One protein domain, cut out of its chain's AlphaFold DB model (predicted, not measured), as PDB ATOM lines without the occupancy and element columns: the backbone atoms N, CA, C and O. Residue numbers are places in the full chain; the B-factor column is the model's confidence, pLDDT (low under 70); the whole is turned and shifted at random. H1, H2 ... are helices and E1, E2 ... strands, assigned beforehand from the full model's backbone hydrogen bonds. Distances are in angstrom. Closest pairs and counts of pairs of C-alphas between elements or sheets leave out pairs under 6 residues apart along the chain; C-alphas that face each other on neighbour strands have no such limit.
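This is residues 39 to 116 of the 154 residues of the protein "DEBR0S1_03884g1_1" of Dekkera bruxellensis (UniProt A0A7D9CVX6). Two helices, H2 and H4, run side by side and opposite ways, with the short H3 in the turn between them; this pair makes the core of a loose model. H1 lies away from the pair, toward the end far from H3, and a small hairpin of E1 and E2 lies off to one side. The printed part has 78 residues with two named strands and then four named helices, in the order E1, E2, H1, H2, H3, H4; the two-stranded sheet is antiparallel and the class is mostly helix. The whole is loose, with a radius of gyration of the C-alphas of 14.4 A and spans of 40 by 30 by 19 A.

E1, residues 39 to 41, and E2, residues 44 to 47, form a hairpin, antiparallel at 147 degrees between their directions. N 41 and O 44 are 2.9 A apart and N 46 and O 39 are 2.8 A apart, both within hydrogen-bond range. H1, residues 57 to 65, touches no helix. H2, residues 76 to 87, touches H4, residues 98 to 114, at a shallow tilt of 16 degrees, opposite ways. Their closest C-alphas, those of Ala 82 and Tyr 100, are 5.0 A apart, and H4 touches H2 with residues 100 to 107 alone. H3, residues 93 to 96, only just touches H2, with 3 pairs of C-alphas within 8 A; the closest, those of Met 86 and Tyr 93, are 5.4 A apart, and H2 takes part with residues 85 to 86 alone. H3 and H4 meet only through their link. The closest C-alphas of E2 and H4, those of Leu 47 and Ala 103, are 7.3 A apart. H1 is apart from H2, H3 and H4. In H1, H2 and H4 every O i to N i+4 pair is within hydrogen-bond range; H3 is too short for such a pair, and its one O i to N i+3 pair is not within range.

E1 begins at C-alpha 39, (223.297, 238.600, 338.061), and measures 6.1 A; E2 measures 9.2 A. H1 is 12.3 A long. H2 begins at C-alpha 76, (211.403, 249.896, 349.265), and is 16.6 A long. H3 measures 5.2 A. H4, the longest helix, is 24.1 A long and ends at C-alpha 114, (201.926, 251.504, 335.777).

The two C-alphas farthest apart, those of Gly 43 and Pro 68, are 45.2 A apart. Residues 65 to 70, of which 65 belongs to H1, stand free. The printed part has no cut and no long link. The mean pLDDT of the printed part is 72.9; residues 39 to 60 and 109 to 116 are under 70.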
ATOM      1  N   LYS A  39     222.830 239.903 338.563       64.81
ATOM      2  CA  LYS A  39     223.297 238.600 338.061       64.81
ATOM      3  C   LYS A  39     224.082 238.814 336.775       64.81
ATOM      4  O   LYS A  39     223.589 239.438 335.841       64.81
ATOM      5  N   LYS A  40     225.307 238.298 336.711       57.34
ATOM      6  CA  LYS A  40     226.070 238.241 335.457       57.34
ATOM      7  C   LYS A  40     225.661 236.965 334.727       57.34
ATOM      8  O   LYS A  40     225.946 235.877 335.214       57.34
ATOM      9  N   VAL A  41     224.971 237.100 333.600       63.78
ATOM     10  CA  VAL A  41     224.584 235.981 332.729       63.78
ATOM     11  C   VAL A  41     225.237 236.234 331.373       63.78
ATOM     12  O   VAL A  41     225.035 237.300 330.797       63.78
ATOM     13  N   ASP A  42     226.078 235.311 330.907       59.75
ATOM     14  CA  ASP A  42     226.735 235.371 329.588       59.75
ATOM     15  C   ASP A  42     227.462 236.700 329.293       59.75
ATOM     16  O   ASP A  42     227.315 237.305 328.231       59.75
ATOM     17  N   GLY A  43     228.205 237.220 330.278       65.19
ATOM     18  CA  GLY A  43     228.928 238.496 330.155       65.19
ATOM     19  C   GLY A  43     228.036 239.745 330.161       65.19
ATOM     20  O   GLY A  43     228.549 240.862 330.097       65.19
ATOM     21  N   LYS A  44     226.713 239.587 330.290       50.47
ATOM     22  CA  LYS A  44     225.747 240.678 330.436       50.47
ATOM     23  C   LYS A  44     225.285 240.790 331.887       50.47
ATOM     24  O   LYS A  44     224.872 239.819 332.520       50.47
ATOM     25  N   THR A  45     225.336 242.006 332.419       58.78
ATOM     26  CA  THR A  45     224.802 242.324 333.746       58.78
ATOM     27  C   THR A  45     223.278 242.400 333.659       58.78
ATOM     28  O   THR A  45     222.718 243.402 333.217       58.78
ATOM     29  N   VAL A  46     222.596 241.327 334.057       58.47
ATOM     30  CA  VAL A  46     221.137 241.279 334.172       58.47
ATOM     31  C   VAL A  46     220.757 241.837 335.537       58.47
ATOM     32  O   VAL A  46     220.964 241.213 336.580       58.47
ATOM     33  N   LEU A  47     220.219 243.052 335.521       60.16
ATOM     34  CA  LEU A  47     219.751 243.742 336.713       60.16
ATOM     35  C   LEU A  47     218.286 243.395 336.941       60.16
ATOM     36  O   LEU A  47     217.413 243.751 336.144       60.16
ATOM     37  N   ARG A  48     218.003 242.684 338.030       62.12
ATOM     38  CA  ARG A  48     216.633 242.369 338.432       62.12
ATOM     39  C   ARG A  48     216.148 243.474 339.361       62.12
ATOM     40  O   ARG A  48     216.379 243.423 340.555       62.12
ATOM     41  N   TYR A  49     215.492 244.481 338.797       61.41
ATOM     42  CA  TYR A  49     215.142 245.740 339.476       61.41
ATOM     43  C   TYR A  49     214.052 245.641 340.553       61.41
ATOM     44  O   TYR A  49     213.894 246.556 341.362       61.41
ATOM     45  N   TYR A  50     213.303 244.542 340.539       58.31
ATOM     46  CA  TYR A  50     212.173 244.262 341.409       58.31
ATOM     47  C   TYR A  50     212.304 242.821 341.929       58.31
ATOM     48  O   TYR A  50     212.591 241.927 341.123       58.31
ATOM     49  N   PRO A  51     212.048 242.553 343.225       53.91
ATOM     50  CA  PRO A  51     211.887 241.177 343.688       53.91
ATOM     51  C   PRO A  51     210.741 240.478 342.943       53.91
ATOM     52  O   PRO A  51     210.862 239.296 342.653       53.91
ATOM     53  N   ASP A  52     209.716 241.214 342.497       51.69
ATOM     54  CA  ASP A  52     208.586 240.697 341.722       51.69
ATOM     55  C   ASP A  52     208.041 241.755 340.760       51.69
ATOM     56  O   ASP A  52     208.092 242.947 341.050       51.69
ATOM     57  N   THR A  53     207.472 241.347 339.624       55.50
ATOM     58  CA  THR A  53     206.825 242.287 338.700       55.50
ATOM     59  C   THR A  53     205.781 243.152 339.438       55.50
ATOM     60  O   THR A  53     205.110 242.666 340.352       55.50
ATOM     61  N   PRO A  54     205.597 244.431 339.059       54.47
ATOM     62  CA  PRO A  54     204.630 245.336 339.702       54.47
ATOM     63  C   PRO A  54     203.160 244.883 339.577       54.47
ATOM     64  O   PRO A  54     202.284 245.475 340.194       54.47
ATOM     65  N   GLU A  55     202.885 243.839 338.792       52.28
ATOM     66  CA  GLU A  55     201.578 243.173 338.673       52.28
ATOM     67  C   GLU A  55     201.444 241.944 339.579       52.28
ATOM     68  O   GLU A  55     200.428 241.250 339.551       52.28
ATOM     69  N   SER A  56     202.456 241.655 340.396       61.19
ATOM     70  CA  SER A  56     202.379 240.573 341.366       61.19
ATOM     71  C   SER A  56     201.289 240.862 342.398       61.19
ATOM     72  O   SER A  56     201.213 241.936 343.000       61.19
ATOM     73  N   PHE A  57     200.451 239.854 342.631       62.69
ATOM     74  CA  PHE A  57     199.342 239.883 343.583       62.69
ATOM     75  C   PHE A  57     199.755 240.396 344.978       62.69
ATOM     76  O   PHE A  57     199.022 241.156 345.609       62.69
ATOM     77  N   LYS A  58     200.986 240.085 345.404       69.00
ATOM     78  CA  LYS A  58     201.577 240.515 346.680       69.00
ATOM     79  C   LYS A  58     201.624 242.036 346.861       69.00
ATOM     80  O   LYS A  58     201.314 242.525 347.940       69.00
ATOM     81  N   HIS A  59     201.974 242.805 345.826       67.38
ATOM     82  CA  HIS A  59     202.051 244.269 345.948       67.38
ATOM     83  C   HIS A  59     200.663 244.895 346.114       67.38
ATOM     84  O   HIS A  59     200.495 245.858 346.864       67.38
ATOM     85  N   LYS A  60     199.652 244.318 345.455       68.81
ATOM     86  CA  LYS A  60     198.253 244.740 345.585       68.81
ATOM     87  C   LYS A  60     197.713 244.453 346.985       68.81
ATOM     88  O   LYS A  60     197.058 245.312 347.569       68.81
ATOM     89  N   GLU A  61     198.010 243.278 347.532       75.38
ATOM     90  CA  GLU A  61     197.606 242.908 348.890       75.38
ATOM     91  C   GLU A  61     198.261 243.814 349.940       75.38
ATOM     92  O   GLU A  61     197.564 244.395 350.769       75.38
ATOM     93  N   MET A  62     199.571 244.052 349.830       75.12
ATOM     94  CA  MET A  62     200.301 244.949 350.734       75.12
ATOM     95  C   MET A  62     199.817 246.403 350.638       75.12
ATOM     96  O   MET A  62     199.728 247.106 351.646       75.12
ATOM     97  N   PHE A  63     199.452 246.863 349.438       77.06
ATOM     98  CA  PHE A  63     198.865 248.188 349.253       77.06
ATOM     99  C   PHE A  63     197.466 248.304 349.874       77.06
ATOM    100  O   PHE A  63     197.135 249.369 350.401       77.06
ATOM    101  N   ASN A  64     196.657 247.244 349.815       79.00
ATOM    102  CA  ASN A  64     195.302 247.216 350.370       79.00
ATOM    103  C   ASN A  64     195.289 247.002 351.891       79.00
ATOM    104  O   ASN A  64     194.417 247.536 352.568       79.00
ATOM    105  N   GLY A  65     196.256 246.254 352.428       80.69
ATOM    106  CA  GLY A  65     196.391 245.978 353.860       80.69
ATOM    107  C   GLY A  65     197.031 247.111 354.667       80.69
ATOM    108  O   GLY A  65     197.069 247.047 355.896       80.69
ATOM    109  N   LYS A  66     197.548 248.162 354.015       79.75
ATOM    110  CA  LYS A  66     198.152 249.298 354.721       79.75
ATOM    111  C   LYS A  66     197.082 250.185 355.368       79.75
ATOM    112  O   LYS A  66     196.024 250.432 354.797       79.75
ATOM    113  N   ALA A  67     197.406 250.747 356.532       84.19
ATOM    114  CA  ALA A  67     196.583 251.781 357.153       84.19
ATOM    115  C   ALA A  67     196.465 253.014 356.226       84.19
ATOM    116  O   ALA A  67     197.447 253.361 355.567       84.19
ATOM    117  N   PRO A  68     195.320 253.722 356.206       76.62
ATOM    118  CA  PRO A  68     195.057 254.819 355.263       76.62
ATOM    119  C   PRO A  68     196.022 256.012 355.383       76.62
ATOM    120  O   PRO A  68     196.101 256.823 354.467       76.62
ATOM    121  N   SER A  69     196.785 256.110 356.474       85.44
ATOM    122  CA  SER A  69     197.825 257.124 356.685       85.44
ATOM    123  C   SER A  69     199.235 256.691 356.261       85.44
ATOM    124  O   SER A  69     200.142 257.521 356.232       85.44
ATOM    125  N   LYS A  70     199.459 255.407 355.949       80.88
ATOM    126  CA  LYS A  70     200.789 254.873 355.627       80.88
ATOM    127  C   LYS A  70     201.001 254.821 354.117       80.88
ATOM    128  O   LYS A  70     200.173 254.300 353.371       80.88
ATOM    129  N   PHE A  71     202.147 255.325 353.667       80.69
ATOM    130  CA  PHE A  71     202.582 255.185 352.281       80.69
ATOM    131  C   PHE A  71     203.182 253.794 352.054       80.69
ATOM    132  O   PHE A  71     203.981 253.320 352.860       80.69
ATOM    133  N   TYR A  72     202.800 253.144 350.954       80.31
ATOM    134  CA  TYR A  72     203.408 251.889 350.520       80.31
ATOM    135  C   TYR A  72     204.342 252.173 349.352       80.31
ATOM    136  O   TYR A  72     203.890 252.592 348.287       80.31
ATOM    137  N   ASP A  73     205.635 251.947 349.575       80.25
ATOM    138  CA  ASP A  73     206.653 252.068 348.543       80.25
ATOM    139  C   ASP A  73     206.934 250.691 347.913       80.25
ATOM    140  O   ASP A  73     207.579 249.853 348.553       80.25
ATOM    141  N   PRO A  74     206.503 250.438 346.662       76.06
ATOM    142  CA  PRO A  74     206.818 249.193 345.958       76.06
ATOM    143  C   PRO A  74     208.323 249.049 345.657       76.06
ATOM    144  O   PRO A  74     208.798 247.950 345.388       76.06
ATOM    145  N   CYS A  75     209.094 250.137 345.741       79.12
ATOM    146  CA  CYS A  75     210.539 250.169 345.516       79.12
ATOM    147  C   CYS A  75     211.370 250.103 346.805       79.12
ATOM    148  O   CYS A  75     212.598 250.237 346.746       79.12
ATOM    149  N   ALA A  76     210.740 249.860 347.961       81.44
ATOM    150  CA  ALA A  76     211.403 249.896 349.265       81.44
ATOM    151  C   ALA A  76     212.609 248.946 349.365       81.44
ATOM    152  O   ALA A  76     213.614 249.280 349.990       81.44
ATOM    153  N   LEU A  77     212.538 247.766 348.740       79.69
ATOM    154  CA  LEU A  77     213.631 246.792 348.778       79.69
ATOM    155  C   LEU A  77     214.842 247.265 347.957       79.69
ATOM    156  O   LEU A  77     215.970 247.205 348.441       79.69
ATOM    157  N   SER A  78     214.609 247.808 346.760       80.31
ATOM    158  CA  SER A  78     215.664 248.367 345.904       80.31
ATOM    159  C   SER A  78     216.318 249.595 346.551       80.31
ATOM    160  O   SER A  78     217.532 249.764 346.451       80.31
ATOM    161  N   SER A  79     215.538 250.401 347.280       84.19
ATOM    162  CA  SER A  79     216.048 251.515 348.092       84.19
ATOM    163  C   SER A  79     216.976 251.030 349.210       84.19
ATOM    164  O   SER A  79     218.121 251.473 349.303       84.19
ATOM    165  N   LYS A  80     216.539 250.040 350.003       86.88
ATOM    166  CA  LYS A  80     217.359 249.450 351.076       86.88
ATOM    167  C   LYS A  80     218.684 248.891 350.561       86.88
ATOM    168  O   LYS A  80     219.695 249.021 351.237       86.88
ATOM    169  N   MET A  81     218.700 248.288 349.376       82.88
ATOM    170  CA  MET A  81     219.937 247.748 348.798       82.88
ATOM    171  C   MET A  81     220.884 248.843 348.309       82.88
ATOM    172  O   MET A  81     222.091 248.722 348.498       82.88
ATOM    173  N   ALA A  82     220.356 249.925 347.731       84.69
ATOM    174  CA  ALA A  82     221.173 251.082 347.384       84.69
ATOM    175  C   ALA A  82     221.829 251.688 348.633       84.69
ATOM    176  O   ALA A  82     223.025 251.960 348.609       84.69
ATOM    177  N   VAL A  83     221.075 251.808 349.732       88.00
ATOM    178  CA  VAL A  83     221.602 252.277 351.024       88.00
ATOM    179  C   VAL A  83     222.678 251.335 351.560       88.00
ATOM    180  O   VAL A  83     223.780 251.788 351.844       88.00
ATOM    181  N   ARG A  84     222.417 250.024 351.583       88.00
ATOM    182  CA  ARG A  84     223.411 249.023 352.001       88.00
ATOM    183  C   ARG A  84     224.693 249.072 351.180       88.00
ATOM    184  O   ARG A  84     225.766 248.836 351.714       88.00
ATOM    185  N   CYS A  85     224.609 249.345 349.881       87.44
ATOM    186  CA  CYS A  85     225.808 249.482 349.062       87.44
ATOM    187  C   CYS A  85     226.642 250.699 349.491       87.44
ATOM    188  O   CYS A  85     227.857 250.585 349.590       87.44
ATOM    189  N   MET A  86     226.001 251.829 349.811       87.81
ATOM    190  CA  MET A  86     226.716 253.001 350.336       87.81
ATOM    191  C   MET A  86     227.385 252.702 351.680       87.81
ATOM    192  O   MET A  86     228.534 253.068 351.865       87.81
ATOM    193  N   GLU A  87     226.696 251.995 352.582       89.19
ATOM    194  CA  GLU A  87     227.220 251.629 353.912       89.19
ATOM    195  C   GLU A  87     228.476 250.740 353.856       89.19
ATOM    196  O   GLU A  87     229.212 250.667 354.831       89.19
ATOM    197  N   ASN A  88     228.720 250.056 352.733       86.62
ATOM    198  CA  ASN A  88     229.887 249.188 352.545       86.62
ATOM    199  C   ASN A  88     231.004 249.837 351.704       86.62
ATOM    200  O   ASN A  88     232.060 249.227 351.529       86.62
ATOM    201  N   HIS A  89     230.777 251.027 351.137       86.75
ATOM    202  CA  HIS A  89     231.691 251.674 350.193       86.75
ATOM    203  C   HIS A  89     231.710 253.196 350.400       86.75
ATOM    204  O   HIS A  89     230.974 253.912 349.729       86.75
ATOM    205  N   ASP A  90     232.570 253.715 351.274       84.88
ATOM    206  CA  ASP A  90     232.573 255.150 351.608       84.88
ATOM    207  C   ASP A  90     233.142 256.061 350.499       84.88
ATOM    208  O   ASP A  90     232.641 257.166 350.282       84.88
ATOM    209  N   GLU A  91     234.156 255.606 349.755       85.62
ATOM    210  CA  GLU A  91     234.873 256.451 348.781       85.62
ATOM    211  C   GLU A  91     234.360 256.280 347.337       85.62
ATOM    212  O   GLU A  91     234.183 257.260 346.611       85.62
ATOM    213  N   ASP A  92     234.015 255.048 346.941       86.44
ATOM    214  CA  ASP A  92     233.659 254.685 345.558       86.44
ATOM    215  C   ASP A  92     232.163 254.374 345.340       86.44
ATOM    216  O   ASP A  92     231.765 253.832 344.302       86.44
ATOM    217  N   TYR A  93     231.279 254.746 346.276       84.25
ATOM    218  CA  TYR A  93     229.836 254.457 346.172       84.25
ATOM    219  C   TYR A  93     229.202 254.928 344.855       84.25
ATOM    220  O   TYR A  93     228.240 254.332 344.370       84.25
ATOM    221  N   LYS A  94     229.715 256.000 344.238       83.12
ATOM    222  CA  LYS A  94     229.148 256.538 342.992       83.12
ATOM    223  C   LYS A  94     229.302 255.590 341.811       83.12
ATOM    224  O   LYS A  94     228.409 255.551 340.967       83.12
ATOM    225  N   THR A  95     230.415 254.869 341.733       85.38
ATOM    226  CA  THR A  95     230.731 253.967 340.620       85.38
ATOM    227  C   THR A  95     230.253 252.556 340.936       85.38
ATOM    228  O   THR A  95     229.555 251.953 340.123       85.38
ATOM    229  N   VAL A  96     230.529 252.073 342.150       82.06
ATOM    230  CA  VAL A  96     230.176 250.719 342.595       82.06
ATOM    231  C   VAL A  96     228.666 250.573 342.769       82.06
ATOM    232  O   VAL A  96     228.077 249.589 342.318       82.06
ATOM    233  N   CYS A  97     228.004 251.580 343.350       86.69
ATOM    234  CA  CYS A  97     226.571 251.515 343.628       86.69
ATOM    235  C   CYS A  97     225.684 252.084 342.511       86.69
ATOM    236  O   CYS A  97     224.455 252.094 342.646       86.69
ATOM    237  N   ALA A  98     226.271 252.519 341.388       85.12
ATOM    238  CA  ALA A  98     225.553 253.125 340.263       85.12
ATOM    239  C   ALA A  98     224.375 252.266 339.778       85.12
ATOM    240  O   ALA A  98     223.287 252.787 339.507       85.12
ATOM    241  N   GLU A  99     224.569 250.949 339.724       80.56
ATOM    242  CA  GLU A  99     223.555 250.004 339.257       80.56
ATOM    243  C   GLU A  99     222.402 249.825 340.257       80.56
ATOM    244  O   GLU A  99     221.247 249.716 339.841       80.56
ATOM    245  N   TYR A 100     222.661 249.911 341.567       82.31
ATOM    246  CA  TYR A 100     221.601 249.912 342.585       82.31
ATOM    247  C   TYR A 100     220.772 251.205 342.532       82.31
ATOM    248  O   TYR A 100     219.541 251.169 342.598       82.31
ATOM    249  N   PHE A 101     221.413 252.358 342.313       85.69
ATOM    250  CA  PHE A 101     220.692 253.622 342.124       85.69
ATOM    251  C   PHE A 101     219.910 253.662 340.812       85.69
ATOM    252  O   PHE A 101     218.818 254.234 340.738       85.69
ATOM    253  N   LYS A 102     220.458 253.079 339.745       83.81
ATOM    254  CA  LYS A 102     219.745 252.898 338.480       83.81
ATOM    255  C   LYS A 102     218.520 252.013 338.694       83.81
ATOM    256  O   LYS A 102     217.436 252.408 338.275       83.81
ATOM    257  N   ALA A 103     218.657 250.920 339.443       80.06
ATOM    258  CA  ALA A 103     217.546 250.044 339.786       80.06
ATOM    259  C   ALA A 103     216.410 250.760 340.517       80.06
ATOM    260  O   ALA A 103     215.250 250.631 340.123       80.06
ATOM    261  N   TYR A 104     216.731 251.569 341.525       81.44
ATOM    262  CA  TYR A 104     215.732 252.367 342.236       81.44
ATOM    263  C   TYR A 104     215.033 253.388 341.317       81.44
ATOM    264  O   TYR A 104     213.806 253.519 341.343       81.44
ATOM    265  N   ARG A 105     215.787 254.073 340.444       83.44
ATOM    266  CA  ARG A 105     215.222 255.029 339.477       83.44
ATOM    267  C   ARG A 105     214.310 254.346 338.460       83.44
ATOM    268  O   ARG A 105     213.215 254.847 338.219       83.44
ATOM    269  N   GLU A 106     214.717 253.207 337.899       78.00
ATOM    270  CA  GLU A 106     213.871 252.436 336.979       78.00
ATOM    271  C   GLU A 106     212.621 251.905 337.683       78.00
ATOM    272  O   GLU A 106     211.518 252.035 337.156       78.00
ATOM    273  N   CYS A 107     212.762 251.405 338.912       75.19
ATOM    274  CA  CYS A 107     211.648 250.929 339.725       75.19
ATOM    275  C   CYS A 107     210.587 252.019 339.931       75.19
ATOM    276  O   CYS A 107     209.395 251.788 339.692       75.19
ATOM    277  N   LYS A 108     211.025 253.229 340.298       74.81
ATOM    278  CA  LYS A 108     210.145 254.385 340.498       74.81
ATOM    279  C   LYS A 108     209.503 254.842 339.188       74.81
ATOM    280  O   LYS A 108     208.309 255.135 339.172       74.81
ATOM    281  N   ARG A 109     210.258 254.840 338.080       69.88
ATOM    282  CA  ARG A 109     209.721 255.145 336.742       69.88
ATOM    283  C   ARG A 109     208.653 254.138 336.321       69.88
ATOM    284  O   ARG A 109     207.612 254.552 335.832       69.88
ATOM    285  N   CYS A 110     208.869 252.840 336.523       57.84
ATOM    286  CA  CYS A 110     207.891 251.802 336.193       57.84
ATOM    287  C   CYS A 110     206.657 251.844 337.100       57.84
ATOM    288  O   CYS A 110     205.548 251.685 336.603       57.84
ATOM    289  N   GLY A 111     206.828 252.088 338.404       56.59
ATOM    290  CA  GLY A 111     205.713 252.222 339.346       56.59
ATOM    291  C   GLY A 111     204.822 253.422 339.023       56.59
ATOM    292  O   GLY A 111     203.601 253.304 339.032       56.59
ATOM    293  N   TRP A 112     205.426 254.550 338.644       52.34
ATOM    294  CA  TRP A 112     204.686 255.734 338.200       52.34
ATOM    295  C   TRP A 112     204.037 255.536 336.829       52.34
ATOM    296  O   TRP A 112     202.902 255.951 336.643       52.34
ATOM    297  N   LYS A 113     204.703 254.833 335.903       44.22
ATOM    298  CA  LYS A 113     204.133 254.475 334.593       44.22
ATOM    299  C   LYS A 113     203.018 253.428 334.686       44.22
ATOM    300  O   LYS A 113     202.108 253.447 333.880       44.22
ATOM    301  N   LYS A 114     203.024 252.490 335.636       45.62
ATOM    302  CA  LYS A 114     201.926 251.504 335.777       45.62
ATOM    303  C   LYS A 114     200.792 251.995 336.684       45.62
ATOM    304  O   LYS A 114     199.651 251.594 336.492       45.62
ATOM    305  N   GLY A 115     201.075 252.939 337.584       45.31
ATOM    306  CA  GLY A 115     200.081 253.769 338.282       45.31
ATOM    307  C   GLY A 115     199.650 255.025 337.508       45.31
ATOM    308  O   GLY A 115     198.945 255.870 338.051       45.31
ATOM    309  N   GLY A 116     200.079 255.141 336.253       45.28
ATOM    310  CA  GLY A 116     199.864 256.266 335.349       45.28
ATOM    311  C   GLY A 116     200.327 255.851 333.957       45.28
ATOM    312  O   GLY A 116     201.361 256.318 333.508       45.28
TER     313      GLY A 116